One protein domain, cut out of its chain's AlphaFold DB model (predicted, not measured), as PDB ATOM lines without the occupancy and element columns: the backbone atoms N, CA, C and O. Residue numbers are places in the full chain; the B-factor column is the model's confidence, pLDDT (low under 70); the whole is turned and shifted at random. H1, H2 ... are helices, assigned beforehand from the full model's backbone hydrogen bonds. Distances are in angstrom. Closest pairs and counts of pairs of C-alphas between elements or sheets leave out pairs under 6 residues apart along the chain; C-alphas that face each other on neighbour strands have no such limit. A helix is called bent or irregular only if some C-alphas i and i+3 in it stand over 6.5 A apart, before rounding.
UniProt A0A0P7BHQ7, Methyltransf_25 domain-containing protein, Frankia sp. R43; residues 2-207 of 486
ATOM      1  N   ILE A   2     198.629 132.368 172.150       93.38
ATOM      2  CA  ILE A   2     199.579 132.445 171.013       93.38
ATOM      3  C   ILE A   2     200.026 131.064 170.499       93.38
ATOM      4  O   ILE A   2     200.014 130.839 169.299       93.38
ATOM      5  N   SER A   3     200.353 130.113 171.385       94.31
ATOM      6  CA  SER A   3     200.723 128.744 170.976       94.31
ATOM      7  C   SER A   3     199.639 128.033 170.158       94.31
ATOM      8  O   SER A   3     199.960 127.359 169.190       94.31
ATOM      9  N   ALA A   4     198.366 128.183 170.535       95.12
ATOM     10  CA  ALA A   4     197.259 127.534 169.834       95.12
ATOM     11  C   ALA A   4     197.026 128.174 168.457       95.12
ATOM     12  O   ALA A   4     196.826 127.465 167.477       95.12
ATOM     13  N   GLU A   5     197.126 129.504 168.372       96.94
ATOM     14  CA  GLU A   5     197.037 130.227 167.098       96.94
ATOM     15  C   GLU A   5     198.212 129.894 166.166       96.94
ATOM     16  O   GLU A   5     198.045 129.758 164.955       96.94
ATOM     17  N   LEU A   6     199.412 129.699 166.724       96.12
ATOM     18  CA  LEU A   6     200.590 129.274 165.969       96.12
ATOM     19  C   LEU A   6     200.376 127.889 165.340       96.12
ATOM     20  O   LEU A   6     200.693 127.679 164.167       96.12
ATOM     21  N   ASP A   7     199.796 126.957 166.095       96.25
ATOM     22  CA  ASP A   7     199.453 125.627 165.588       96.25
ATOM     23  C   ASP A   7     198.315 125.672 164.559       96.25
ATOM     24  O   ASP A   7     198.345 124.920 163.580       96.25
ATOM     25  N   ALA A   8     197.360 126.596 164.702       97.06
ATOM     26  CA  ALA A   8     196.338 126.837 163.687       97.06
ATOM     27  C   ALA A   8     196.972 127.270 162.354       97.06
ATOM     28  O   ALA A   8     196.685 126.673 161.322       97.06
ATOM     29  N   VAL A   9     197.927 128.209 162.356       97.06
ATOM     30  CA  VAL A   9     198.650 128.608 161.128       97.06
ATOM     31  C   VAL A   9     199.324 127.411 160.447       97.06
ATOM     32  O   VAL A   9     199.283 127.284 159.220       97.06
ATOM     33  N   ARG A  10     199.921 126.502 161.225       96.00
ATOM     34  CA  ARG A  10     200.611 125.311 160.700       96.00
ATOM     35  C   ARG A  10     199.661 124.283 160.089       96.00
ATOM     36  O   ARG A  10     200.040 123.615 159.129       96.00
ATOM     37  N   THR A  11     198.465 124.137 160.652       96.25
ATOM     38  CA  THR A  11     197.554 123.018 160.356       96.25
ATOM     39  C   THR A  11     196.360 123.399 159.485       96.25
ATOM     40  O   THR A  11     195.778 122.518 158.849       96.25
ATOM     41  N   SER A  12     196.019 124.687 159.396       95.44
ATOM     42  CA  SER A  12     194.919 125.185 158.571       95.44
ATOM     43  C   SER A  12     195.101 124.861 157.089       95.44
ATOM     44  O   SER A  12     196.218 124.833 156.542       95.44
ATOM     45  N   ALA A  13     193.966 124.673 156.411       94.19
ATOM     46  CA  ALA A  13     193.937 124.553 154.965       94.19
ATOM     47  C   ALA A  13     194.563 125.797 154.320       94.19
ATOM     48  O   ALA A  13     194.544 126.897 154.868       94.19
ATOM     49  N   ARG A  14     195.126 125.631 153.120       89.69
ATOM     50  CA  ARG A  14     195.846 126.713 152.434       89.69
ATOM     51  C   ARG A  14     194.986 127.961 152.194       89.69
ATOM     52  O   ARG A  14     195.537 129.053 152.175       89.69
ATOM     53  N   ALA A  15     193.675 127.807 152.011       91.25
ATOM     54  CA  ALA A  15     192.758 128.934 151.841       91.25
ATOM     55  C   ALA A  15     192.563 129.751 153.134       91.25
ATOM     56  O   ALA A  15     192.335 130.953 153.057       91.25
ATOM     57  N   ASP A  16     192.743 129.119 154.297       95.19
ATOM     58  CA  ASP A  16     192.395 129.681 155.609       95.19
ATOM     59  C   ASP A  16     193.637 130.141 156.396       95.19
ATOM     60  O   ASP A  16     193.532 130.690 157.492       95.19
ATOM     61  N   VAL A  17     194.843 129.938 155.847       95.75
ATOM     62  CA  VAL A  17     196.104 130.318 156.508       95.75
ATOM     63  C   VAL A  17     196.170 131.815 156.817       95.75
ATOM     64  O   VAL A  17     196.691 132.194 157.861       95.75
ATOM     65  N   GLY A  18     195.625 132.663 155.937       94.62
ATOM     66  CA  GLY A  18     195.598 134.110 156.145       94.62
ATOM     67  C   GLY A  18     194.745 134.501 157.351       94.62
ATOM     68  O   GLY A  18     195.178 135.313 158.161       94.62
ATOM     69  N   GLU A  19     193.582 133.870 157.519       96.00
ATOM     70  CA  GLU A  19     192.705 134.094 158.672       96.00
ATOM     71  C   GLU A  19     193.359 133.604 159.970       96.00
ATOM     72  O   GLU A  19     193.437 134.357 160.941       96.00
ATOM     73  N   ALA A  20     193.920 132.390 159.965       97.31
ATOM     74  CA  ALA A  20     194.656 131.857 161.112       97.31
ATOM     75  C   ALA A  20     195.845 132.755 161.501       97.31
ATOM     76  O   ALA A  20     196.109 132.987 162.681       97.31
ATOM     77  N   PHE A  21     196.549 133.309 160.512       97.88
ATOM     78  CA  PHE A  21     197.644 134.243 160.753       97.88
ATOM     79  C   PHE A  21     197.158 135.584 161.318       97.88
ATOM     80  O   PHE A  21     197.793 136.147 162.216       97.88
ATOM     81  N   GLY A  22     196.009 136.075 160.851       97.50
ATOM     82  CA  GLY A  22     195.336 137.236 161.426       97.50
ATOM     83  C   GLY A  22     195.036 137.038 162.916       97.50
ATOM     84  O   GLY A  22     195.359 137.905 163.725       97.50
ATOM     85  N   SER A  23     194.518 135.872 163.310       97.94
ATOM     86  CA  SER A  23     194.268 135.537 164.722       97.94
ATOM     87  C   SER A  23     195.556 135.448 165.549       97.94
ATOM     88  O   SER A  23     195.630 136.022 166.639       97.94
ATOM     89  N   LEU A  24     196.609 134.819 165.015       98.00
ATOM     90  CA  LEU A  24     197.926 134.762 165.662       98.00
ATOM     91  C   LEU A  24     198.500 136.158 165.926       98.00
ATOM     92  O   LEU A  24     198.987 136.443 167.023       98.00
ATOM     93  N   THR A  25     198.444 137.038 164.929       97.75
ATOM     94  CA  THR A  25     198.976 138.399 165.054       97.75
ATOM     95  C   THR A  25     198.082 139.287 165.915       97.75
ATOM     96  O   THR A  25     198.614 140.083 166.683       97.75
ATOM     97  N   ALA A  26     196.757 139.100 165.907       97.50
ATOM     98  CA  ALA A  26     195.862 139.735 166.876       97.50
ATOM     99  C   ALA A  26     196.249 139.371 168.317       97.50
ATOM    100  O   ALA A  26     196.430 140.265 169.142       97.50
ATOM    101  N   ALA A  27     196.447 138.078 168.600       97.00
ATOM    102  CA  ALA A  27     196.847 137.608 169.925       97.00
ATOM    103  C   ALA A  27     198.216 138.165 170.349       97.00
ATOM    104  O   ALA A  27     198.389 138.546 171.507       97.00
ATOM    105  N   LEU A  28     199.181 138.239 169.423       96.81
ATOM    106  CA  LEU A  28     200.494 138.835 169.680       96.81
ATOM    107  C   LEU A  28     200.404 140.338 169.972       96.81
ATOM    108  O   LEU A  28     201.145 140.830 170.816       96.81
ATOM    109  N   LEU A  29     199.540 141.071 169.268       95.00
ATOM    110  CA  LEU A  29     199.446 142.531 169.355       95.00
ATOM    111  C   LEU A  29     198.553 143.019 170.503       95.00
ATOM    112  O   LEU A  29     198.687 144.170 170.924       95.00
ATOM    113  N   ASP A  30     197.689 142.162 171.043       94.50
ATOM    114  CA  ASP A  30     196.895 142.452 172.235       94.50
ATOM    115  C   ASP A  30     197.806 142.615 173.467       94.50
ATOM    116  O   ASP A  30     198.630 141.753 173.793       94.50
ATOM    117  N   GLN A  31     197.684 143.760 174.145       87.62
ATOM    118  CA  GLN A  31     198.462 144.095 175.342       87.62
ATOM    119  C   GLN A  31     198.057 143.265 176.567       87.62
ATOM    120  O   GLN A  31     198.834 143.166 177.513       87.62
ATOM    121  N   SER A  32     196.858 142.677 176.561       91.19
ATOM    122  CA  SER A  32     196.362 141.825 177.643       91.19
ATOM    123  C   SER A  32     196.876 140.381 177.567       91.19
ATOM    124  O   SER A  32     196.775 139.639 178.546       91.19
ATOM    125  N   THR A  33     197.459 139.978 176.434       91.88
ATOM    126  CA  THR A  33     197.989 138.625 176.233       91.88
ATOM    127  C   THR A  33     199.248 138.386 177.066       91.88
ATOM    128  O   THR A  33     200.209 139.149 176.982       91.88
ATOM    129  N   ASP A  34     199.292 137.276 177.810       90.12
ATOM    130  CA  ASP A  34     200.511 136.823 178.491       90.12
ATOM    131  C   ASP A  34     201.584 136.388 177.478       90.12
ATOM    132  O   ASP A  34     201.356 135.521 176.628       90.12
ATOM    133  N   ARG A  35     202.774 136.989 177.590       92.56
ATOM    134  CA  ARG A  35     203.929 136.765 176.705       92.56
ATOM    135  C   ARG A  35     205.128 136.152 177.427       92.56
ATOM    136  O   ARG A  35     206.211 136.091 176.851       92.56
ATOM    137  N   THR A  36     204.958 135.668 178.659       89.38
ATOM    138  CA  THR A  36     206.054 135.093 179.461       89.38
ATOM    139  C   THR A  36     206.747 133.926 178.752       89.38
ATOM    140  O   THR A  36     207.973 133.860 178.722       89.38
ATOM    141  N   ALA A  37     205.973 133.054 178.100       91.50
ATOM    142  CA  ALA A  37     206.484 131.893 177.366       91.50
ATOM    143  C   ALA A  37     206.845 132.186 175.893       91.50
ATOM    144  O   ALA A  37     207.168 131.271 175.133       91.50
ATOM    145  N   LEU A  38     206.789 133.450 175.448       94.69
ATOM    146  CA  LEU A  38     206.961 133.788 174.030       94.69
ATOM    147  C   LEU A  38     208.362 133.437 173.507       94.69
ATOM    148  O   LEU A  38     208.492 133.037 172.356       94.69
ATOM    149  N   GLY A  39     209.400 133.522 174.346       94.75
ATOM    150  CA  GLY A  39     210.762 133.134 173.963       94.75
ATOM    151  C   GLY A  39     210.902 131.646 173.607       94.75
ATOM    152  O   GLY A  39     211.590 131.316 172.645       94.75
ATOM    153  N   GLU A  40     210.227 130.753 174.336       94.69
ATOM    154  CA  GLU A  40     210.226 129.306 174.056       94.69
ATOM    155  C   GLU A  40     209.455 128.986 172.769       94.69
ATOM    156  O   GLU A  40     209.905 128.189 171.941       94.69
ATOM    157  N   LEU A  41     208.322 129.666 172.564       94.69
ATOM    158  CA  LEU A  41     207.545 129.558 171.329       94.69
ATOM    159  C   LEU A  41     208.346 130.041 170.119       94.69
ATOM    160  O   LEU A  41     208.357 129.371 169.094       94.69
ATOM    161  N   VAL A  42     209.048 131.171 170.237       95.19
ATOM    162  CA  VAL A  42     209.916 131.709 169.180       95.19
ATOM    163  C   VAL A  42     211.037 130.731 168.821       95.19
ATOM    164  O   VAL A  42     211.303 130.531 167.638       95.19
ATOM    165  N   ASP A  43     211.661 130.089 169.814       94.00
ATOM    166  CA  ASP A  43     212.762 129.143 169.586       94.00
ATOM    167  C   ASP A  43     212.337 127.928 168.746       94.00
ATOM    168  O   ASP A  43     213.131 127.410 167.963       94.00
ATOM    169  N   THR A  44     211.075 127.515 168.879       94.44
ATOM    170  CA  THR A  44     210.506 126.315 168.246       94.44
ATOM    171  C   THR A  44     209.516 126.634 167.118       94.44
ATOM    172  O   THR A  44     208.928 125.732 166.522       94.44
ATOM    173  N   ALA A  45     209.317 127.912 166.772       94.62
ATOM    174  CA  ALA A  45     208.261 128.337 165.847       94.62
ATOM    175  C   ALA A  45     208.429 127.766 164.428       94.62
ATOM    176  O   ALA A  45     207.446 127.455 163.753       94.62
ATOM    177  N   LEU A  46     209.665 127.588 163.961       95.31
ATOM    178  CA  LEU A  46     209.935 126.975 162.656       95.31
ATOM    179  C   LEU A  46     209.950 125.443 162.692       95.31
ATOM    180  O   LEU A  46     209.869 124.820 161.632       95.31
ATOM    181  N   ASP A  47     210.023 124.833 163.874       93.38
ATOM    182  CA  ASP A  47     210.077 123.381 163.999       93.38
ATOM    183  C   ASP A  47     208.753 122.780 163.497       93.38
ATOM    184  O   ASP A  47     207.666 123.214 163.877       93.38
ATOM    185  N   ALA A  48     208.854 121.802 162.589       86.62
ATOM    186  CA  ALA A  48     207.718 121.157 161.921       86.62
ATOM    187  C   ALA A  48     206.778 122.098 161.129       86.62
ATOM    188  O   ALA A  48     205.664 121.704 160.781       86.62
ATOM    189  N   THR A  49     207.219 123.314 160.789       95.25
ATOM    190  CA  THR A  49     206.442 124.241 159.955       95.25
ATOM    191  C   THR A  49     206.509 123.826 158.476       95.25
ATOM    192  O   THR A  49     207.609 123.730 157.923       95.25
ATOM    193  N   PRO A  50     205.365 123.607 157.795       95.44
ATOM    194  CA  PRO A  50     205.348 123.310 156.363       95.44
ATOM    195  C   PRO A  50     206.002 124.427 155.527       95.44
ATOM    196  O   PRO A  50     205.860 125.603 155.877       95.44
ATOM    197  N   PRO A  51     206.678 124.122 154.399       93.81
ATOM    198  CA  PRO A  51     207.384 125.132 153.600       93.81
ATOM    199  C   PRO A  51     206.518 126.321 153.159       93.81
ATOM    200  O   PRO A  51     206.984 127.457 153.140       93.81
ATOM    201  N   ASP A  52     205.242 126.086 152.856       93.56
ATOM    202  CA  ASP A  52     204.273 127.115 152.463       93.56
ATOM    203  C   ASP A  52     203.707 127.921 153.649       93.56
ATOM    204  O   ASP A  52     202.915 128.842 153.454       93.56
ATOM    205  N   ARG A  53     204.116 127.600 154.882       96.69
ATOM    206  CA  ARG A  53     203.816 128.349 156.114       96.69
ATOM    207  C   ARG A  53     205.015 129.133 156.636       96.69
ATOM    208  O   ARG A  53     204.823 130.095 157.375       96.69
ATOM    209  N   VAL A  54     206.234 128.788 156.213       97.31
ATOM    210  CA  VAL A  54     207.475 129.462 156.634       97.31
ATOM    211  C   VAL A  54     207.404 130.994 156.510       97.31
ATOM    212  O   VAL A  54     207.754 131.649 157.491       97.31
ATOM    213  N   PRO A  55     206.910 131.603 155.408       97.62
ATOM    214  CA  PRO A  55     206.833 133.064 155.307       97.62
ATOM    215  C   PRO A  55     206.004 133.708 156.424       97.62
ATOM    216  O   PRO A  55     206.446 134.678 157.032       97.62
ATOM    217  N   TYR A  56     204.843 133.132 156.751       98.12
ATOM    218  CA  TYR A  56     203.985 133.608 157.837       98.12
ATOM    219  C   TYR A  56     204.694 133.523 159.189       98.12
ATOM    220  O   TYR A  56     204.695 134.485 159.953       98.12
ATOM    221  N   ILE A  57     205.369 132.404 159.466       98.19
ATOM    222  CA  ILE A  57     206.103 132.236 160.723       98.19
ATOM    223  C   ILE A  57     207.247 133.246 160.840       98.19
ATOM    224  O   ILE A  57     207.401 133.861 161.888       98.19
ATOM    225  N   LEU A  58     208.009 133.491 159.771       98.62
ATOM    226  CA  LEU A  58     209.076 134.499 159.774       98.62
ATOM    227  C   LEU A  58     208.538 135.919 160.037       98.62
ATOM    228  O   LEU A  58     209.152 136.671 160.792       98.62
ATOM    229  N   ILE A  59     207.369 136.270 159.484       98.56
ATOM    230  CA  ILE A  59     206.704 137.555 159.767       98.56
ATOM    231  C   ILE A  59     206.271 137.630 161.235       98.56
ATOM    232  O   ILE A  59     206.513 138.641 161.891       98.56
ATOM    233  N   PHE A  60     205.681 136.561 161.780       98.50
ATOM    234  CA  PHE A  60     205.340 136.486 163.205       98.50
ATOM    235  C   PHE A  60     206.573 136.679 164.101       98.50
ATOM    236  O   PHE A  60     206.510 137.429 165.073       98.50
ATOM    237  N   LEU A  61     207.702 136.057 163.755       98.56
ATOM    238  CA  LEU A  61     208.957 136.204 164.492       98.56
ATOM    239  C   LEU A  61     209.480 137.652 164.475       98.56
ATOM    240  O   LEU A  61     209.912 138.150 165.516       98.56
ATOM    241  N   GLY A  62     209.399 138.343 163.332       98.12
ATOM    242  CA  GLY A  62     209.769 139.761 163.223       98.12
ATOM    243  C   GLY A  62     208.861 140.655 164.074       98.12
ATOM    244  O   GLY A  62     209.342 141.436 164.896       98.12
ATOM    245  N   LEU A  63     207.542 140.443 163.996       97.75
ATOM    246  CA  LEU A  63     206.567 141.144 164.837       97.75
ATOM    247  C   LEU A  63     206.804 140.887 166.331       97.75
ATOM    248  O   LEU A  63     206.673 141.802 167.145       97.75
ATOM    249  N   ALA A  64     207.174 139.665 166.722       97.44
ATOM    250  CA  ALA A  64     207.492 139.347 168.110       97.44
ATOM    251  C   ALA A  64     208.751 140.094 168.584       97.44
ATOM    252  O   ALA A  64     208.770 140.591 169.712       97.44
ATOM    253  N   ALA A  65     209.768 140.228 167.725       96.25
ATOM    254  CA  ALA A  65     210.979 141.001 168.009       96.25
ATOM    255  C   ALA A  65     210.699 142.506 168.182       96.25
ATOM    256  O   ALA A  65     211.376 143.177 168.971       96.25
ATOM    257  N   GLU A  66     209.715 143.025 167.444       93.12
ATOM    258  CA  GLU A  66     209.355 144.446 167.410       93.12
ATOM    259  C   GLU A  66     208.383 144.857 168.525       93.12
ATOM    260  O   GLU A  66     208.490 145.955 169.065       93.12
ATOM    261  N   THR A  67     207.424 143.996 168.869       93.38
ATOM    262  CA  THR A  67     206.264 144.365 169.708       93.38
ATOM    263  C   THR A  67     206.372 143.924 171.164       93.38
ATOM    264  O   THR A  67     205.512 144.273 171.978       93.38
ATOM    265  N   THR A  68     207.385 143.127 171.501       92.56
ATOM    266  CA  THR A  68     207.580 142.605 172.856       92.56
ATOM    267  C   THR A  68     208.513 143.514 173.648       92.56
ATOM    268  O   THR A  68     209.567 143.918 173.158       92.56
ATOM    269  N   GLU A  69     208.149 143.790 174.901       90.81
ATOM    270  CA  GLU A  69     208.893 144.661 175.816       90.81
ATOM    271  C   GLU A  69     209.346 143.907 177.083       90.81
ATOM    272  O   GLU A  69     208.938 142.771 177.346       90.81
ATOM    273  N   GLY A  70     210.235 144.521 177.870       91.75
ATOM    274  CA  GLY A  70     210.692 143.984 179.156       91.75
ATOM    275  C   GLY A  70     211.418 142.634 179.066       91.75
ATOM    276  O   GLY A  70     212.146 142.355 178.114       91.75
ATOM    277  N   ALA A  71     211.231 141.781 180.081       90.62
ATOM    278  CA  ALA A  71     211.908 140.483 180.178       90.62
ATOM    279  C   ALA A  71     211.561 139.532 179.016       90.62
ATOM    280  O   ALA A  71     212.429 138.804 178.532       90.62
ATOM    281  N   ALA A  72     210.317 139.582 178.528       92.50
ATOM    282  CA  ALA A  72     209.886 138.793 177.380       92.50
ATOM    283  C   ALA A  72     210.642 139.198 176.102       92.50
ATOM    284  O   ALA A  72     211.030 138.328 175.325       92.50
ATOM    285  N   ALA A  73     210.944 140.488 175.913       94.06
ATOM    286  CA  ALA A  73     211.724 140.959 174.767       94.06
ATOM    287  C   ALA A  73     213.139 140.371 174.758       94.06
ATOM    288  O   ALA A  73     213.624 139.924 173.719       94.06
ATOM    289  N   THR A  74     213.791 140.331 175.924       94.81
ATOM    290  CA  THR A  74     215.116 139.718 176.086       94.81
ATOM    291  C   THR A  74     215.079 138.229 175.752       94.81
ATOM    292  O   THR A  74     215.963 137.737 175.047       94.81
ATOM    293  N   ALA A  75     214.043 137.514 176.206       96.00
ATOM    294  CA  ALA A  75     213.864 136.097 175.905       96.00
ATOM    295  C   ALA A  75     213.649 135.851 174.400       96.00
ATOM    296  O   ALA A  75     214.302 134.975 173.832       96.00
ATOM    297  N   VAL A  76     212.808 136.662 173.746       97.12
ATOM    298  CA  VAL A  76     212.564 136.611 172.294       97.12
ATOM    299  C   VAL A  76     213.848 136.877 171.508       97.12
ATOM    300  O   VAL A  76     214.234 136.042 170.694       97.12
ATOM    301  N   ARG A  77     214.563 137.980 171.774       95.69
ATOM    302  CA  ARG A  77     215.827 138.296 171.075       95.69
ATOM    303  C   ARG A  77     216.874 137.199 171.260       95.69
ATOM    304  O   ARG A  77     217.523 136.805 170.296       95.69
ATOM    305  N   SER A  78     216.992 136.652 172.471       95.81
ATOM    306  CA  SER A  78     217.911 135.540 172.751       95.81
ATOM    307  C   SER A  78     217.558 134.281 171.953       95.81
ATOM    308  O   SER A  78     218.450 133.619 171.426       95.81
ATOM    309  N   ALA A  79     216.268 133.950 171.847       97.12
ATOM    310  CA  ALA A  79     215.797 132.816 171.058       97.12
ATOM    311  C   ALA A  79     216.047 133.005 169.557       97.12
ATOM    312  O   ALA A  79     216.556 132.098 168.898       97.12
ATOM    313  N   LEU A  80     215.788 134.203 169.026       97.50
ATOM    314  CA  LEU A  80     216.107 134.532 167.638       97.50
ATOM    315  C   LEU A  80     217.613 134.417 167.361       97.50
ATOM    316  O   LEU A  80     218.009 133.781 166.387       97.50
ATOM    317  N   GLY A  81     218.457 134.956 168.246       95.88
ATOM    318  CA  GLY A  81     219.913 134.879 168.112       95.88
ATOM    319  C   GLY A  81     220.440 133.441 168.039       95.88
ATOM    320  O   GLY A  81     221.270 133.141 167.187       95.88
ATOM    321  N   ARG A  82     219.908 132.517 168.856       95.50
ATOM    322  CA  ARG A  82     220.298 131.090 168.819       95.50
ATOM    323  C   ARG A  82     219.974 130.389 167.498       95.50
ATOM    324  O   ARG A  82     220.597 129.382 167.180       95.50
ATOM    325  N   ARG A  83     218.988 130.885 166.751       96.12
ATOM    326  CA  ARG A  83     218.487 130.269 165.512       96.12
ATOM    327  C   ARG A  83     218.925 131.017 164.250       96.12
ATOM    328  O   ARG A  83     218.465 130.680 163.158       96.12
ATOM    329  N   ILE A  84     219.833 131.988 164.375       96.25
ATOM    330  CA  ILE A  84     220.216 132.880 163.277       96.25
ATOM    331  C   ILE A  84     220.700 132.149 162.022       96.25
ATOM    332  O   ILE A  84     220.260 132.481 160.925       96.25
ATOM    333  N   GLU A  85     221.533 131.117 162.164       96.25
ATOM    334  CA  GLU A  85     222.037 130.337 161.026       96.25
ATOM    335  C   GLU A  85     220.893 129.720 160.207       96.25
ATOM    336  O   GLU A  85     220.949 129.669 158.978       96.25
ATOM    337  N   GLY A  86     219.809 129.311 160.876       96.31
ATOM    338  CA  GLY A  86     218.603 128.809 160.226       96.31
ATOM    339  C   GLY A  86     217.909 129.881 159.387       96.31
ATOM    340  O   GLY A  86     217.540 129.610 158.244       96.31
ATOM    341  N   TYR A  87     217.777 131.100 159.918       97.38
ATOM    342  CA  TYR A  87     217.172 132.225 159.199       97.38
ATOM    343  C   TYR A  87     218.019 132.661 157.999       97.38
ATOM    344  O   TYR A  87     217.477 132.869 156.914       97.38
ATOM    345  N   LEU A  88     219.344 132.737 158.167       97.06
ATOM    346  CA  LEU A  88     220.274 133.085 157.090       97.06
ATOM    347  C   LEU A  88     220.290 132.026 155.983       97.06
ATOM    348  O   LEU A  88     220.326 132.376 154.806       97.06
ATOM    349  N   ARG A  89     220.175 130.739 156.332       96.31
ATOM    350  CA  ARG A  89     220.022 129.669 155.341       96.31
ATOM    351  C   ARG A  89     218.716 129.799 154.558       96.31
ATOM    352  O   ARG A  89     218.748 129.762 153.335       96.31
ATOM    353  N   ILE A  90     217.580 130.028 155.230       96.94
ATOM    354  CA  ILE A  90     216.299 130.258 154.532       96.94
ATOM    355  C   ILE A  90     216.411 131.473 153.604       96.94
ATOM    356  O   ILE A  90     215.936 131.427 152.471       96.94
ATOM    357  N   LEU A  91     217.046 132.556 154.063       96.56
ATOM    358  CA  LEU A  91     217.294 133.746 153.254       96.56
ATOM    359  C   LEU A  91     218.095 133.414 151.981       96.56
ATOM    360  O   LEU A  91     217.678 133.809 150.888       96.56
ATOM    361  N   ALA A  92     219.200 132.678 152.124       95.38
ATOM    362  CA  ALA A  92     220.086 132.297 151.028       95.38
ATOM    363  C   ALA A  92     219.413 131.360 150.013       95.38
ATOM    364  O   ALA A  92     219.500 131.602 148.809       95.38
ATOM    365  N   ASP A  93     218.682 130.356 150.497       95.12
ATOM    366  CA  ASP A  93     218.045 129.327 149.666       95.12
ATOM    367  C   ASP A  93     216.778 129.832 148.948       95.12
ATOM    368  O   ASP A  93     216.311 129.233 147.976       95.12
ATOM    369  N   SER A  94     216.194 130.941 149.412       94.62
ATOM    370  CA  SER A  94     214.968 131.503 148.838       94.62
ATOM    371  C   SER A  94     215.235 132.266 147.543       94.62
ATOM    372  O   SER A  94     216.147 133.086 147.475       94.62
ATOM    373  N   ALA A  95     214.384 132.083 146.530       92.25
ATOM    374  CA  ALA A  95     214.484 132.820 145.269       92.25
ATOM    375  C   ALA A  95     214.254 134.341 145.455       92.25
ATOM    376  O   ALA A  95     213.462 134.730 146.328       92.25
ATOM    377  N   PRO A  96     214.874 135.214 144.631       89.25
ATOM    378  CA  PRO A  96     214.625 136.657 144.653       89.25
ATOM    379  C   PRO A  96     213.130 136.993 144.550       89.25
ATOM    380  O   PRO A  96     212.406 136.395 143.756       89.25
ATOM    381  N   GLY A  97     212.656 137.919 145.386       87.25
ATOM    382  CA  GLY A  97     211.249 138.338 145.426       87.25
ATOM    383  C   GLY A  97     210.250 137.293 145.945       87.25
ATOM    384  O   GLY A  97     209.062 137.599 146.033       87.25
ATOM    385  N   SER A  98     210.691 136.079 146.302       92.88
ATOM    386  CA  SER A  98     209.804 135.058 146.869       92.88
ATOM    387  C   SER A  98     209.287 135.454 148.261       92.88
ATOM    388  O   SER A  98     209.957 136.205 148.978       92.88
ATOM    389  N   PRO A  99     208.136 134.914 148.702       95.44
ATOM    390  CA  PRO A  99     207.579 135.242 150.015       95.44
ATOM    391  C   PRO A  99     208.540 134.918 151.164       95.44
ATOM    392  O   PRO A  99     208.695 135.715 152.086       95.44
ATOM    393  N   ALA A 100     209.250 133.789 151.074       96.00
ATOM    394  CA  ALA A 100     210.259 133.400 152.055       96.00
ATOM    395  C   ALA A 100     211.458 134.364 152.062       96.00
ATOM    396  O   ALA A 100     211.895 134.770 153.134       96.00
ATOM    397  N   ARG A 101     211.934 134.823 150.891       95.19
ATOM    398  CA  ARG A 101     213.011 135.826 150.800       95.19
ATOM    399  C   ARG A 101     212.614 137.138 151.478       95.19
ATOM    400  O   ARG A 101     213.394 137.677 152.258       95.19
ATOM    401  N   LEU A 102     211.413 137.641 151.196       95.81
ATOM    402  CA  LEU A 102     210.924 138.909 151.746       95.81
ATOM    403  C   LEU A 102     210.677 138.823 153.258       95.81
ATOM    404  O   LEU A 102     211.079 139.722 153.994       95.81
ATOM    405  N   ALA A 103     210.081 137.724 153.728       97.81
ATOM    406  CA  ALA A 103     209.856 137.492 155.150       97.81
ATOM    407  C   ALA A 103     211.168 137.304 155.929       97.81
ATOM    408  O   ALA A 103     211.303 137.836 157.030       97.81
ATOM    409  N   SER A 104     212.163 136.627 155.344       97.81
ATOM    410  CA  SER A 104     213.498 136.522 155.937       97.81
ATOM    411  C   SER A 104     214.182 137.879 156.041       97.81
ATOM    412  O   SER A 104     214.715 138.181 157.102       97.81
ATOM    413  N   LEU A 105     214.143 138.711 154.989       97.44
ATOM    414  CA  LEU A 105     214.712 140.067 155.021       97.44
ATOM    415  C   LEU A 105     214.070 140.931 156.115       97.44
ATOM    416  O   LEU A 105     214.785 141.643 156.814       97.44
ATOM    417  N   TYR A 106     212.746 140.841 156.290       98.00
ATOM    418  CA  TYR A 106     212.051 141.501 157.396       98.00
ATOM    419  C   TYR A 106     212.556 140.998 158.756       98.00
ATOM    420  O   TYR A 106     212.992 141.808 159.566       98.00
ATOM    421  N   LEU A 107     212.581 139.679 158.989       98.56
ATOM    422  CA  LEU A 107     213.027 139.110 160.264       98.56
ATOM    423  C   LEU A 107     214.472 139.500 160.608       98.56
ATOM    424  O   LEU A 107     214.740 139.974 161.712       98.56
ATOM    425  N   VAL A 108     215.412 139.294 159.681       98.00
ATOM    426  CA  VAL A 108     216.838 139.523 159.964       98.00
ATOM    427  C   VAL A 108     217.159 141.002 160.162       98.00
ATOM    428  O   VAL A 108     218.113 141.308 160.867       98.00
ATOM    429  N   ALA A 109     216.333 141.918 159.642       97.75
ATOM    430  CA  ALA A 109     216.464 143.354 159.886       97.75
ATOM    431  C   ALA A 109     216.260 143.751 161.363       97.75
ATOM    432  O   ALA A 109     216.638 144.855 161.746       97.75
ATOM    433  N   HIS A 110     215.715 142.864 162.208       97.19
ATOM    434  CA  HIS A 110     215.625 143.065 163.659       97.19
ATOM    435  C   HIS A 110     216.854 142.557 164.435       97.19
ATOM    436  O   HIS A 110     216.971 142.830 165.631       97.19
ATOM    437  N   LEU A 111     217.762 141.805 163.801       95.88
ATOM    438  CA  LEU A 111     218.876 141.109 164.463       95.88
ATOM    439  C   LEU A 111     220.138 141.976 164.508       95.88
ATOM    440  O   LEU A 111     221.191 141.614 163.983       95.88
ATOM    441  N   THR A 112     220.024 143.144 165.141       95.06
ATOM    442  CA  THR A 112     221.080 144.173 165.163       95.06
ATOM    443  C   THR A 112     222.399 143.688 165.780       95.06
ATOM    444  O   THR A 112     223.478 144.131 165.393       95.06
ATOM    445  N   GLU A 113     222.336 142.736 166.711       93.56
ATOM    446  CA  GLU A 113     223.479 142.110 167.377       93.56
ATOM    447  C   GLU A 113     224.302 141.230 166.433       93.56
ATOM    448  O   GLU A 113     225.474 140.976 166.696       93.56
ATOM    449  N   ALA A 114     223.701 140.792 165.327       95.12
ATOM    450  CA  ALA A 114     224.328 139.954 164.317       95.12
ATOM    451  C   ALA A 114     224.471 140.667 162.966       95.12
ATOM    452  O   ALA A 114     224.532 140.011 161.925       95.12
ATOM    453  N   ARG A 115     224.530 142.004 162.984       95.88
ATOM    454  CA  ARG A 115     224.611 142.857 161.792       95.88
ATOM    455  C   ARG A 115     225.585 142.328 160.741       95.88
ATOM    456  O   ARG A 115     225.185 142.161 159.596       95.88
ATOM    457  N   ASP A 116     226.832 142.062 161.122       95.56
ATOM    458  CA  ASP A 116     227.871 141.699 160.154       95.56
ATOM    459  C   ASP A 116     227.569 140.349 159.490       95.56
ATOM    460  O   ASP A 116     227.588 140.252 158.269       95.56
ATOM    461  N   ALA A 117     227.131 139.349 160.263       95.25
ATOM    462  CA  ALA A 117     226.713 138.058 159.717       95.25
ATOM    463  C   ALA A 117     225.505 138.180 158.767       95.25
ATOM    464  O   ALA A 117     225.447 137.494 157.744       95.25
ATOM    465  N   VAL A 118     224.543 139.054 159.085       96.75
ATOM    466  CA  VAL A 118     223.385 139.320 158.218       96.75
ATOM    467  C   VAL A 118     223.817 140.006 156.918       96.75
ATOM    468  O   VAL A 118     223.367 139.604 155.844       96.75
ATOM    469  N   LEU A 119     224.687 141.018 156.989       95.75
ATOM    470  CA  LEU A 119     225.169 141.746 155.813       95.75
ATOM    471  C   LEU A 119     226.068 140.883 154.921       95.75
ATOM    472  O   LEU A 119     225.907 140.916 153.700       95.75
ATOM    473  N   ASP A 120     226.937 140.061 155.509       94.56
ATOM    474  CA  ASP A 120     227.776 139.106 154.781       94.56
ATOM    475  C   ASP A 120     226.919 138.078 154.035       94.56
ATOM    476  O   ASP A 120     227.120 137.832 152.844       94.56
ATOM    477  N   ALA A 121     225.903 137.525 154.707       93.62
ATOM    478  CA  ALA A 121     224.950 136.620 154.075       93.62
ATOM    479  C   ALA A 121     224.162 137.310 152.950       93.62
ATOM    480  O   ALA A 121     223.875 136.681 151.934       93.62
ATOM    481  N   ALA A 122     223.828 138.595 153.108       93.06
ATOM    482  CA  ALA A 122     223.088 139.375 152.122       93.06
ATOM    483  C   ALA A 122     223.918 139.768 150.887       93.06
ATOM    484  O   ALA A 122     223.355 139.896 149.795       93.06
ATOM    485  N   ALA A 123     225.239 139.934 151.023       91.00
ATOM    486  CA  ALA A 123     226.121 140.400 149.950       91.00
ATOM    487  C   ALA A 123     226.096 139.494 148.702       91.00
ATOM    488  O   ALA A 123     226.174 139.982 147.576       91.00
ATOM    489  N   GLY A 124     225.929 138.180 148.885       84.94
ATOM    490  CA  GLY A 124     225.865 137.202 147.792       84.94
ATOM    491  C   GLY A 124     224.493 137.053 147.125       84.94
ATOM    492  O   GLY A 124     224.358 136.272 146.185       84.94
ATOM    493  N   LEU A 125     223.462 137.759 147.599       90.50
ATOM    494  CA  LEU A 125     222.068 137.480 147.229       90.50
ATOM    495  C   LEU A 125     221.533 138.295 146.051       90.50
ATOM    496  O   LEU A 125     220.380 138.083 145.663       90.50
ATOM    497  N   GLY A 126     222.333 139.226 145.520       89.06
ATOM    498  CA  GLY A 126     221.926 140.119 144.433       89.06
ATOM    499  C   GLY A 126     220.779 141.059 144.816       89.06
ATOM    500  O   GLY A 126     219.899 141.291 143.991       89.06
ATOM    501  N   LEU A 127     220.756 141.547 146.062       91.44
ATOM    502  CA  LEU A 127     219.775 142.543 146.505       91.44
ATOM    503  C   LEU A 127     219.924 143.833 145.694       91.44
ATOM    504  O   LEU A 127     221.044 144.268 145.420       91.44
ATOM    505  N   ASP A 128     218.802 144.465 145.351       89.88
ATOM    506  CA  ASP A 128     218.852 145.798 144.753       89.88
ATOM    507  C   ASP A 128     219.328 146.855 145.774       89.88
ATOM    508  O   ASP A 128     219.398 146.616 146.985       89.88
ATOM    509  N   ALA A 129     219.669 148.054 145.289       91.38
ATOM    510  CA  ALA A 129     220.187 149.127 146.139       91.38
ATOM    511  C   ALA A 129     219.208 149.541 147.258       91.38
ATOM    512  O   ALA A 129     219.635 149.910 148.356       91.38
ATOM    513  N   ALA A 130     217.898 149.462 147.010       89.94
ATOM    514  CA  ALA A 130     216.872 149.826 147.979       89.94
ATOM    515  C   ALA A 130     216.680 148.735 149.042       89.94
ATOM    516  O   ALA A 130     216.468 149.037 150.213       89.94
ATOM    517  N   GLU A 131     216.753 147.461 148.670       91.81
ATOM    518  CA  GLU A 131     216.733 146.326 149.593       91.81
ATOM    519  C   GLU A 131     217.972 146.314 150.483       91.81
ATOM    520  O   GLU A 131     217.843 146.231 151.706       91.81
ATOM    521  N   HIS A 132     219.156 146.483 149.890       94.25
ATOM    522  CA  HIS A 132     220.409 146.528 150.634       94.25
ATOM    523  C   HIS A 132     220.445 147.702 151.622       94.25
ATOM    524  O   HIS A 132     220.733 147.508 152.802       94.25
ATOM    525  N   SER A 133     220.091 148.911 151.175       94.25
ATOM    526  CA  SER A 133     220.142 150.096 152.041       94.25
ATOM    527  C   SER A 133     219.093 150.088 153.158       94.25
ATOM    528  O   SER A 133     219.387 150.568 154.251       94.25
ATOM    529  N   ARG A 134     217.896 149.511 152.947       94.31
ATOM    530  CA  ARG A 134     216.927 149.277 154.041       94.31
ATOM    531  C   ARG A 134     217.496 148.325 155.086       94.31
ATOM    532  O   ARG A 134     217.404 148.613 156.276       94.31
ATOM    533  N   LEU A 135     218.060 147.201 154.637       96.25
ATOM    534  CA  LEU A 135     218.608 146.185 155.528       96.25
ATOM    535  C   LEU A 135     219.749 146.755 156.372       96.25
ATOM    536  O   LEU A 135     219.699 146.645 157.595       96.25
ATOM    537  N   ASP A 136     220.724 147.416 155.741       95.19
ATOM    538  CA  ASP A 136     221.825 148.060 156.462       95.19
ATOM    539  C   ASP A 136     221.302 149.052 157.500       95.19
ATOM    540  O   ASP A 136     221.635 148.949 158.680       95.19
ATOM    541  N   ARG A 137     220.407 149.958 157.093       93.56
ATOM    542  CA  ARG A 137     219.878 151.003 157.970       93.56
ATOM    543  C   ARG A 137     219.092 150.455 159.165       93.56
ATOM    544  O   ARG A 137     219.170 151.053 160.239       93.56
ATOM    545  N   CYS A 138     218.354 149.356 159.006       95.50
ATOM    546  CA  CYS A 138     217.642 148.701 160.109       95.50
ATOM    547  C   CYS A 138     218.584 148.005 161.104       95.50
ATOM    548  O   CYS A 138     218.265 147.929 162.289       95.50
ATOM    549  N   LEU A 139     219.751 147.541 160.649       96.19
ATOM    550  CA  LEU A 139     220.740 146.855 161.485       96.19
ATOM    551  C   LEU A 139     221.659 147.805 162.272       96.19
ATOM    552  O   LEU A 139     222.426 147.349 163.123       96.19
ATOM    553  N   GLN A 140     221.616 149.112 162.003       94.19
ATOM    554  CA  GLN A 140     222.456 150.093 162.694       94.19
ATOM    555  C   GLN A 140     222.028 150.268 164.160       94.19
ATOM    556  O   GLN A 140     220.909 150.682 164.462       94.19
ATOM    557  N   ARG A 141     222.956 149.963 165.075       88.56
ATOM    558  CA  ARG A 141     222.747 150.022 166.533       88.56
ATOM    559  C   ARG A 141     222.915 151.421 167.108       88.56
ATOM    560  O   ARG A 141     222.217 151.795 168.044       88.56
ATOM    561  N   GLU A 142     223.871 152.159 166.563       90.25
ATOM    562  CA  GLU A 142     224.231 153.497 167.009       90.25
ATOM    563  C   GLU A 142     223.796 154.511 165.959       90.25
ATOM    564  O   GLU A 142     223.807 154.225 164.761       90.25
ATOM    565  N   ILE A 143     223.403 155.695 166.423       90.12
ATOM    566  CA  ILE A 143     223.094 156.813 165.539       90.12
ATOM    567  C   ILE A 143     224.433 157.324 164.989       90.12
ATOM    568  O   ILE A 143     225.277 157.745 165.785       90.12
ATOM    569  N   PRO A 144     224.666 157.280 163.666       88.88
ATOM    570  CA  PRO A 144     225.907 157.770 163.086       88.88
ATOM    571  C   PRO A 144     226.002 159.295 163.230       88.88
ATOM    572  O   PRO A 144     225.003 159.981 163.443       88.88
ATOM    573  N   ALA A 145     227.215 159.836 163.077       85.88
ATOM    574  CA  ALA A 145     227.459 161.278 163.177       85.88
ATOM    575  C   ALA A 145     226.625 162.097 162.175       85.88
ATOM    576  O   ALA A 145     226.194 163.202 162.497       85.88
ATOM    577  N   ASP A 146     226.378 161.538 160.987       84.56
ATOM    578  CA  ASP A 146     225.408 162.052 160.021       84.56
ATOM    579  C   ASP A 146     224.239 161.057 159.890       84.56
ATOM    580  O   ASP A 146     224.331 160.089 159.130       84.56
ATOM    581  N   PRO A 147     223.146 161.251 160.649       82.88
ATOM    582  CA  PRO A 147     222.010 160.335 160.662       82.88
ATOM    583  C   PRO A 147     221.098 160.451 159.440       82.88
ATOM    584  O   PRO A 147     220.197 159.624 159.301       82.88
ATOM    585  N   ARG A 148     221.291 161.453 158.568       81.25
ATOM    586  CA  ARG A 148     220.470 161.651 157.358       81.25
ATOM    587  C   ARG A 148     218.957 161.563 157.654       81.25
ATOM    588  O   ARG A 148     218.200 160.917 156.927       81.25
ATOM    589  N   ILE A 149     218.512 162.189 158.748       79.12
ATOM    590  CA  ILE A 149     217.105 162.162 159.182       79.12
ATOM    591  C   ILE A 149     216.215 162.741 158.077       79.12
ATOM    592  O   ILE A 149     216.570 163.741 157.458       79.12
ATOM    593  N   THR A 150     215.054 162.129 157.828       74.50
ATOM    594  CA  THR A 150     214.138 162.393 156.691       74.50
ATOM    595  C   THR A 150     214.623 161.891 155.324       74.50
ATOM    596  O   THR A 150     213.929 162.070 154.322       74.50
ATOM    597  N   ARG A 151     215.781 161.213 155.268       80.62
ATOM    598  CA  ARG A 151     216.362 160.582 154.065       80.62
ATOM    599  C   ARG A 151     216.528 159.069 154.225       80.62
ATOM    600  O   ARG A 151     217.443 158.472 153.666       80.62
ATOM    601  N   CYS A 152     215.649 158.432 154.994       81.06
ATOM    602  CA  CYS A 152     215.698 156.982 155.200       81.06
ATOM    603  C   CYS A 152     214.587 156.245 154.450       81.06
ATOM    604  O   CYS A 152     214.804 155.172 153.894       81.06
ATOM    605  N   TRP A 153     213.384 156.811 154.410       82.69
ATOM    606  CA  TRP A 153     212.233 156.162 153.788       82.69
ATOM    607  C   TRP A 153     212.064 156.609 152.319       82.69
ATOM    608  O   TRP A 153     212.295 157.780 152.050       82.69
ATOM    609  N   PRO A 154     211.659 155.751 151.356       81.44
ATOM    610  CA  PRO A 154     211.340 154.331 151.511       81.44
ATOM    611  C   PRO A 154     212.577 153.439 151.535       81.44
ATOM    612  O   PRO A 154     212.461 152.278 151.912       81.44
ATOM    613  N   ALA A 155     213.731 153.961 151.129       89.62
ATOM    614  CA  ALA A 155     215.047 153.368 151.316       89.62
ATOM    615  C   ALA A 155     216.109 154.483 151.285       89.62
ATOM    616  O   ALA A 155     215.935 155.429 150.510       89.62
ATOM    617  N   PRO A 156     217.221 154.377 152.036       90.88
ATOM    618  CA  PRO A 156     218.287 155.379 151.992       90.88
ATOM    619  C   PRO A 156     218.868 155.596 150.586       90.88
ATOM    620  O   PRO A 156     219.172 156.727 150.213       90.88
ATOM    621  N   SER A 157     218.954 154.546 149.761       90.38
ATOM    622  CA  SER A 157     219.502 154.644 148.399       90.38
ATOM    623  C   SER A 157     218.714 155.572 147.467       90.38
ATOM    624  O   SER A 157     219.279 156.071 146.501       90.38
ATOM    625  N   VAL A 158     217.432 155.846 147.746       85.62
ATOM    626  CA  VAL A 158     216.604 156.791 146.960       85.62
ATOM    627  C   VAL A 158     217.159 158.224 147.023       85.62
ATOM    628  O   VAL A 158     216.902 159.052 146.139       85.62
ATOM    629  N   TRP A 159     217.950 158.510 148.056       84.50
ATOM    630  CA  TRP A 159     218.430 159.840 148.412       84.50
ATOM    631  C   TRP A 159     219.914 160.070 148.114       84.50
ATOM    632  O   TRP A 159     220.396 161.176 148.346       84.50
ATOM    633  N   ALA A 160     220.632 159.066 147.601       82.94
ATOM    634  CA  ALA A 160     222.087 159.128 147.426       82.94
ATOM    635  C   ALA A 160     222.547 160.240 146.456       82.94
ATOM    636  O   ALA A 160     223.599 160.836 146.664       82.94
ATOM    637  N   ASP A 161     221.726 160.576 145.454       77.69
ATOM    638  CA  ASP A 161     222.103 161.464 144.342       77.69
ATOM    639  C   ASP A 161     221.324 162.797 144.332       77.69
ATOM    640  O   ASP A 161     220.810 163.232 143.297       77.69
ATOM    641  N   LEU A 162     221.145 163.439 145.493       75.31
ATOM    642  CA  LEU A 162     220.431 164.727 145.583       75.31
ATOM    643  C   LEU A 162     221.307 165.964 145.300       75.31
ATOM    644  O   LEU A 162     220.768 167.020 144.965       75.31
ATOM    645  N   GLY A 163     222.633 165.837 145.397       80.38
ATOM    646  CA  GLY A 163     223.590 166.921 145.158       80.38
ATOM    647  C   GLY A 163     223.813 167.858 146.354       80.38
ATOM    648  O   GLY A 163     223.060 167.866 147.328       80.38
ATOM    649  N   ALA A 164     224.860 168.685 146.252       81.00
ATOM    650  CA  ALA A 164     225.405 169.465 147.370       81.00
ATOM    651  C   ALA A 164     224.412 170.456 148.007       81.00
ATOM    652  O   ALA A 164     224.440 170.657 149.219       81.00
ATOM    653  N   ASP A 165     223.515 171.054 147.219       76.81
ATOM    654  CA  ASP A 165     222.526 172.009 147.738       76.81
ATOM    655  C   ASP A 165     221.499 171.336 148.656       76.81
ATOM    656  O   ASP A 165     221.051 171.928 149.639       76.81
ATOM    657  N   ALA A 166     221.111 170.094 148.346       76.25
ATOM    658  CA  ALA A 166     220.210 169.326 149.194       76.25
ATOM    659  C   ALA A 166     220.908 168.898 150.488       76.25
ATOM    660  O   ALA A 166     220.336 169.077 151.560       76.25
ATOM    661  N   ASP A 167     222.158 168.436 150.396       78.31
ATOM    662  CA  ASP A 167     222.952 168.080 151.574       78.31
ATOM    663  C   ASP A 167     223.156 169.294 152.499       78.31
ATOM    664  O   ASP A 167     222.994 169.186 153.713       78.31
ATOM    665  N   ALA A 168     223.436 170.481 151.946       79.56
ATOM    666  CA  ALA A 168     223.590 171.703 152.736       79.56
ATOM    667  C   ALA A 168     222.302 172.081 153.491       79.56
ATOM    668  O   ALA A 168     222.363 172.464 154.663       79.56
ATOM    669  N   ARG A 169     221.131 171.948 152.851       77.69
ATOM    670  CA  ARG A 169     219.829 172.168 153.508       77.69
ATOM    671  C   ARG A 169     219.582 171.163 154.629       77.69
ATOM    672  O   ARG A 169     219.189 171.576 155.721       77.69
ATOM    673  N   ASP A 170     219.860 169.885 154.382       77.69
ATOM    674  CA  ASP A 170     219.697 168.823 155.376       77.69
ATOM    675  C   ASP A 170     220.571 169.097 156.607       77.69
ATOM    676  O   ASP A 170     220.081 169.039 157.732       77.69
ATOM    677  N   GLN A 171     221.834 169.497 156.412       79.81
ATOM    678  CA  GLN A 171     222.743 169.839 157.512       79.81
ATOM    679  C   GLN A 171     222.268 171.058 158.318       79.81
ATOM    680  O   GLN A 171     222.315 171.043 159.549       79.81
ATOM    681  N   ILE A 172     221.757 172.104 157.655       80.44
ATOM    682  CA  ILE A 172     221.194 173.279 158.341       80.44
ATOM    683  C   ILE A 172     219.986 172.890 159.194       80.44
ATOM    684  O   ILE A 172     219.840 173.389 160.310       80.44
ATOM    685  N   TRP A 173     219.103 172.039 158.672       76.94
ATOM    686  CA  TRP A 173     217.917 171.594 159.397       76.94
ATOM    687  C   TRP A 173     218.280 170.662 160.559       76.94
ATOM    688  O   TRP A 173     217.841 170.904 161.682       76.94
ATOM    689  N   MET A 174     219.138 169.663 160.329       79.50
ATOM    690  CA  MET A 174     219.611 168.750 161.375       79.50
ATOM    691  C   MET A 174     220.350 169.493 162.490       79.50
ATOM    692  O   MET A 174     220.165 169.168 163.660       79.50
ATOM    693  N   GLY A 175     221.097 170.554 162.164       82.00
ATOM    694  CA  GLY A 175     221.741 171.426 163.150       82.00
ATOM    695  C   GLY A 175     220.774 172.161 164.091       82.00
ATOM    696  O   GLY A 175     221.217 172.738 165.082       82.00
ATOM    697  N   ARG A 176     219.461 172.154 163.811       82.00
ATOM    698  CA  ARG A 176     218.415 172.722 164.682       82.00
ATOM    699  C   ARG A 176     217.771 171.685 165.607       82.00
ATOM    700  O   ARG A 176     217.017 172.074 166.496       82.00
ATOM    701  N   LEU A 177     218.017 170.391 165.395       80.12
ATOM    702  CA  LEU A 177     217.426 169.323 166.200       80.12
ATOM    703  C   LEU A 177     218.214 169.116 167.495       80.12
ATOM    704  O   LEU A 177     219.444 169.106 167.498       80.12
ATOM    705  N   SER A 178     217.503 168.896 168.601       86.19
ATOM    706  CA  SER A 178     218.140 168.428 169.833       86.19
ATOM    707  C   SER A 178     218.565 166.957 169.695       86.19
ATOM    708  O   SER A 178     217.999 166.233 168.868       86.19
ATOM    709  N   PRO A 179     219.514 166.464 170.511       88.38
ATOM    710  CA  PRO A 179     219.871 165.045 170.531       88.38
ATOM    711  C   PRO A 179     218.664 164.118 170.744       88.38
ATOM    712  O   PRO A 179     218.567 163.070 170.108       88.38
ATOM    713  N   GLU A 180     217.710 164.522 171.585       87.62
ATOM    714  CA  GLU A 180     216.486 163.765 171.865       87.62
ATOM    715  C   GLU A 180     215.573 163.695 170.638       87.62
ATOM    716  O   GLU A 180     215.072 162.621 170.305       87.62
ATOM    717  N   LEU A 181     215.381 164.820 169.938       83.56
ATOM    718  CA  LEU A 181     214.592 164.864 168.704       83.56
ATOM    719  C   LEU A 181     215.253 164.049 167.589       83.56
ATOM    720  O   LEU A 181     214.564 163.321 166.878       83.56
ATOM    721  N   THR A 182     216.580 164.110 167.477       85.75
ATOM    722  CA  THR A 182     217.352 163.292 166.534       85.75
ATOM    723  C   THR A 182     217.174 161.803 166.822       85.75
ATOM    724  O   THR A 182     216.875 161.036 165.909       85.75
ATOM    725  N   ALA A 183     217.284 161.381 168.085       88.69
ATOM    726  CA  ALA A 183     217.084 159.986 168.472       88.69
ATOM    727  C   ALA A 183     215.642 159.508 168.239       88.69
ATOM    728  O   ALA A 183     215.423 158.400 167.738       88.69
ATOM    729  N   ALA A 184     214.653 160.351 168.552       85.69
ATOM    730  CA  ALA A 184     213.248 160.054 168.304       85.69
ATOM    731  C   ALA A 184     212.961 159.884 166.803       85.69
ATOM    732  O   ALA A 184     212.353 158.885 166.407       85.69
ATOM    733  N   ALA A 185     213.444 160.812 165.971       83.75
ATOM    734  CA  ALA A 185     213.288 160.754 164.522       83.75
ATOM    735  C   ALA A 185     214.009 159.537 163.924       83.75
ATOM    736  O   ALA A 185     213.408 158.792 163.153       83.75
ATOM    737  N   TRP A 186     215.246 159.264 164.357       88.44
ATOM    738  CA  TRP A 186     216.014 158.089 163.943       88.44
ATOM    739  C   TRP A 186     215.250 156.793 164.194       88.44
ATOM    740  O   TRP A 186     215.092 155.971 163.289       88.44
ATOM    741  N   GLY A 187     214.760 156.614 165.425       88.38
ATOM    742  CA  GLY A 187     214.007 155.428 165.816       88.38
ATOM    743  C   GLY A 187     212.685 155.301 165.060       88.38
ATOM    744  O   GLY A 187     212.291 154.193 164.691       88.38
ATOM    745  N   HIS A 188     212.005 156.418 164.795       86.31
ATOM    746  CA  HIS A 188     210.762 156.416 164.028       86.31
ATOM    747  C   HIS A 188     210.961 156.021 162.568       86.31
ATOM    748  O   HIS A 188     210.212 155.191 162.051       86.31
ATOM    749  N   GLU A 189     211.993 156.549 161.913       86.94
ATOM    750  CA  GLU A 189     212.317 156.173 160.539       86.94
ATOM    751  C   GLU A 189     212.734 154.702 160.429       86.94
ATOM    752  O   GLU A 189     212.285 154.019 159.507       86.94
ATOM    753  N   THR A 190     213.498 154.178 161.399       91.19
ATOM    754  CA  THR A 190     213.821 152.742 161.485       91.19
ATOM    755  C   THR A 190     212.552 151.891 161.539       91.19
ATOM    756  O   THR A 190     212.390 150.974 160.735       91.19
ATOM    757  N   ARG A 191     211.607 152.226 162.430       90.88
ATOM    758  CA  ARG A 191     210.316 151.519 162.525       90.88
ATOM    759  C   ARG A 191     209.494 151.636 161.244       90.88
ATOM    760  O   ARG A 191     208.880 150.659 160.833       90.88
ATOM    761  N   SER A 192     209.525 152.788 160.576       89.56
ATOM    762  CA  SER A 192     208.843 152.972 159.288       89.56
ATOM    763  C   SER A 192     209.407 152.045 158.199       89.56
ATOM    764  O   SER A 192     208.645 151.517 157.390       89.56
ATOM    765  N   MET A 193     210.727 151.818 158.164       91.44
ATOM    766  CA  MET A 193     211.341 150.869 157.223       91.44
ATOM    767  C   MET A 193     211.038 149.415 157.580       91.44
ATOM    768  O   MET A 193     210.690 148.646 156.684       91.44
ATOM    769  N   LEU A 194     211.115 149.042 158.863       94.81
ATOM    770  CA  LEU A 194     210.723 147.706 159.328       94.81
ATOM    771  C   LEU A 194     209.267 147.409 158.968       94.81
ATOM    772  O   LEU A 194     208.976 146.365 158.393       94.81
ATOM    773  N   ALA A 195     208.370 148.370 159.185       93.94
ATOM    774  CA  ALA A 195     206.972 148.242 158.812       93.94
ATOM    775  C   ALA A 195     206.763 148.090 157.302       93.94
ATOM    776  O   ALA A 195     205.952 147.274 156.870       93.94
ATOM    777  N   TYR A 196     207.521 148.822 156.480       93.12
ATOM    778  CA  TYR A 196     207.477 148.646 155.031       93.12
ATOM    779  C   TYR A 196     207.941 147.244 154.602       93.12
ATOM    780  O   TYR A 196     207.298 146.620 153.756       93.12
ATOM    781  N   LEU A 197     209.029 146.731 155.191       94.81
ATOM    782  CA  LEU A 197     209.523 145.371 154.943       94.81
ATOM    783  C   LEU A 197     208.492 144.316 155.370       94.81
ATOM    784  O   LEU A 197     208.191 143.412 154.590       94.81
ATOM    785  N   GLY A 198     207.914 144.467 156.563       95.88
ATOM    786  CA  GLY A 198     206.903 143.568 157.113       95.88
ATOM    787  C   GLY A 198     205.623 143.539 156.280       95.88
ATOM    788  O   GLY A 198     205.165 142.461 155.906       95.88
ATOM    789  N   ALA A 199     205.091 144.700 155.890       95.00
ATOM    790  CA  ALA A 199     203.904 144.780 155.037       95.00
ATOM    791  C   ALA A 199     204.150 144.191 153.639       95.00
ATOM    792  O   ALA A 199     203.300 143.480 153.101       95.00
ATOM    793  N   ARG A 200     205.340 144.425 153.063       94.00
ATOM    794  CA  ARG A 200     205.740 143.823 151.781       94.00
ATOM    795  C   ARG A 200     205.814 142.297 151.880       94.00
ATOM    796  O   ARG A 200     205.362 141.609 150.964       94.00
ATOM    797  N   ALA A 201     206.370 141.770 152.972       95.88
ATOM    798  CA  ALA A 201     206.433 140.335 153.230       95.88
ATOM    799  C   ALA A 201     205.037 139.728 153.441       95.88
ATOM    800  O   ALA A 201     204.728 138.693 152.848       95.88
ATOM    801  N   LEU A 202     204.180 140.393 154.221       95.94
ATOM    802  CA  LEU A 202     202.802 139.974 154.482       95.94
ATOM    803  C   LEU A 202     201.976 139.894 153.200       95.94
ATOM    804  O   LEU A 202     201.311 138.886 152.963       95.94
ATOM    805  N   TRP A 203     202.070 140.910 152.339       94.38
ATOM    806  CA  TRP A 203     201.437 140.875 151.025       94.38
ATOM    807  C   TRP A 203     201.881 139.641 150.229       94.38
ATOM    808  O   TRP A 203     201.040 138.855 149.788       94.38
ATOM    809  N   ALA A 204     203.197 139.445 150.090       94.19
ATOM    810  CA  ALA A 204     203.765 138.357 149.300       94.19
ATOM    811  C   ALA A 204     203.432 136.961 149.857       94.19
ATOM    812  O   ALA A 204     203.379 136.003 149.093       94.19
ATOM    813  N   ALA A 205     203.180 136.818 151.161       93.81
ATOM    814  CA  ALA A 205     202.798 135.535 151.754       93.81
ATOM    815  C   ALA A 205     201.474 134.985 151.188       93.81
ATOM    816  O   ALA A 205     201.348 133.775 151.005       93.81
ATOM    817  N   GLY A 206     200.518 135.868 150.868       89.12
ATOM    818  CA  GLY A 206     199.203 135.495 150.331       89.12
ATOM    819  C   GLY A 206     198.988 135.794 148.843       89.12
ATOM    820  O   GLY A 206     198.004 135.331 148.269       89.12
ATOM    821  N   HIS A 207     199.881 136.556 148.210       90.06
ATOM    822  CA  HIS A 207     199.667 137.121 146.875       90.06
ATOM    823  C   HIS A 207     200.918 137.004 145.993       90.06
ATOM    824  O   HIS A 207     202.025 136.808 146.498       90.06
TER     825      HIS A 207
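What this domain is: This is residues 2 to 207 of the 486 residues of the protein "Methyltransf_25 domain-containing protein" of Frankia sp. R43 (UniProt A0A0P7BHQ7). Helices pack side by side in an up-and-down bundle of H4, H6, H7, H8, H9 and H12, each running against the one before it in the chain, with the hairpin of H1 and H2 beside H4 and the pair H3 and H5 packing on it through H5. The long helix H12 packs on H4, H7 and H9 and runs out past them to a loose far end with H11, where residues 161 to 166 stick out. The printed part has 206 residues with twelve named helices, H1 to H12 in that order along the chain, and no named strand; the class is all helix. It is compact, with a radius of gyration of the C-alphas of 18.0 A, yet only just elongated, spanning 56 by 37 by 29 A.

How they stand to each other: H1, residues 2 to 11, and H2, residues 17 to 29, form a hairpin; they touch, the closest C-alphas being those of Glu 5 and Leu 24, 4.8 A apart, at a shallow tilt of 12 degrees, opposite ways. H3, residues 38 to 44, is close to H1 but not clearly touching, with the C-alphas of Ser 3 and Leu 41 6.9 A apart. H4, residues 54 to 67, is the hub, touching four other helices. It touches H2, closest at the C-alphas of Thr 25 and Phe 60, 6.9 A apart, and runs the same way at a shallow tilt of 14 degrees. H5, residues 70 to 82, forms a hairpin with H4, at 38 degrees only just a steep tilt; H4 touches it with residues 61 to 65 alone, closest at the C-alphas of Ala 65 and Val 76, 6.3 A. H5 also touches H3, the C-alphas of Gly 39 and Val 76 being closest at 4.3 A. H6, residues 84 to 93, and H7, residues 99 to 108, form a hairpin, closest at the C-alphas of Leu 91 and Arg 101, 5.4 A. H7 touches H4 at the C-alphas of Leu 107 and Gly 62, the closest at 4.4 A. H8, residues 112 to 123, is irregular, with C-alphas 113 and 116 8.5 A apart; it forms a hairpin with H9, residues 129 to 139, closest at the C-alphas of Thr 112 and Leu 139, 4.6 A. H10, residues 156 to 159, touches H9, closest at the C-alphas of Ser 157 and Ala 130, 5.5 A. H11, residues 164 to 174, touches no helix. H12, residues 179 to 206, touches H7 with residues 194 to 205 alone, closest at the C-alphas of Ala 201 and Ala 103, 4.8 A, opposite ways at a shallow tilt of 23 degrees. It touches H9 at a steep tilt of 57 degrees, with residues 190 to 194 alone, closest at the C-alphas of Thr 190 and Cys 138, 5.7 A. Every O i to N i+4 pair is within hydrogen-bond range in H1 to H7, H9 and H11, against 6 of 8 in H8 and 23 of 24 in H12, while H10 is too short for such a pair.

Where its parts are: H1 begins at C-alpha 2, (199.579, 132.445, 171.013). From first to last C-alpha H2 measures 18.0 A, H4 19.9 A, H5 19.1 A and H8 16.5 A. H12 is the longest, 41.3 A, from C-alpha 179 at (219.871, 165.045, 170.531) to C-alpha 206 at (199.203, 135.495, 150.331).

The domain as a whole: The two C-alphas farthest apart are those of Thr 11 and Asp 165, at 56.4 A. The printed part has no cut. The link from H9 to H10, residues 140 to 155, is long. The mean pLDDT of the printed part is 91.9, that of H11 is 79, and no printed residue is under 70.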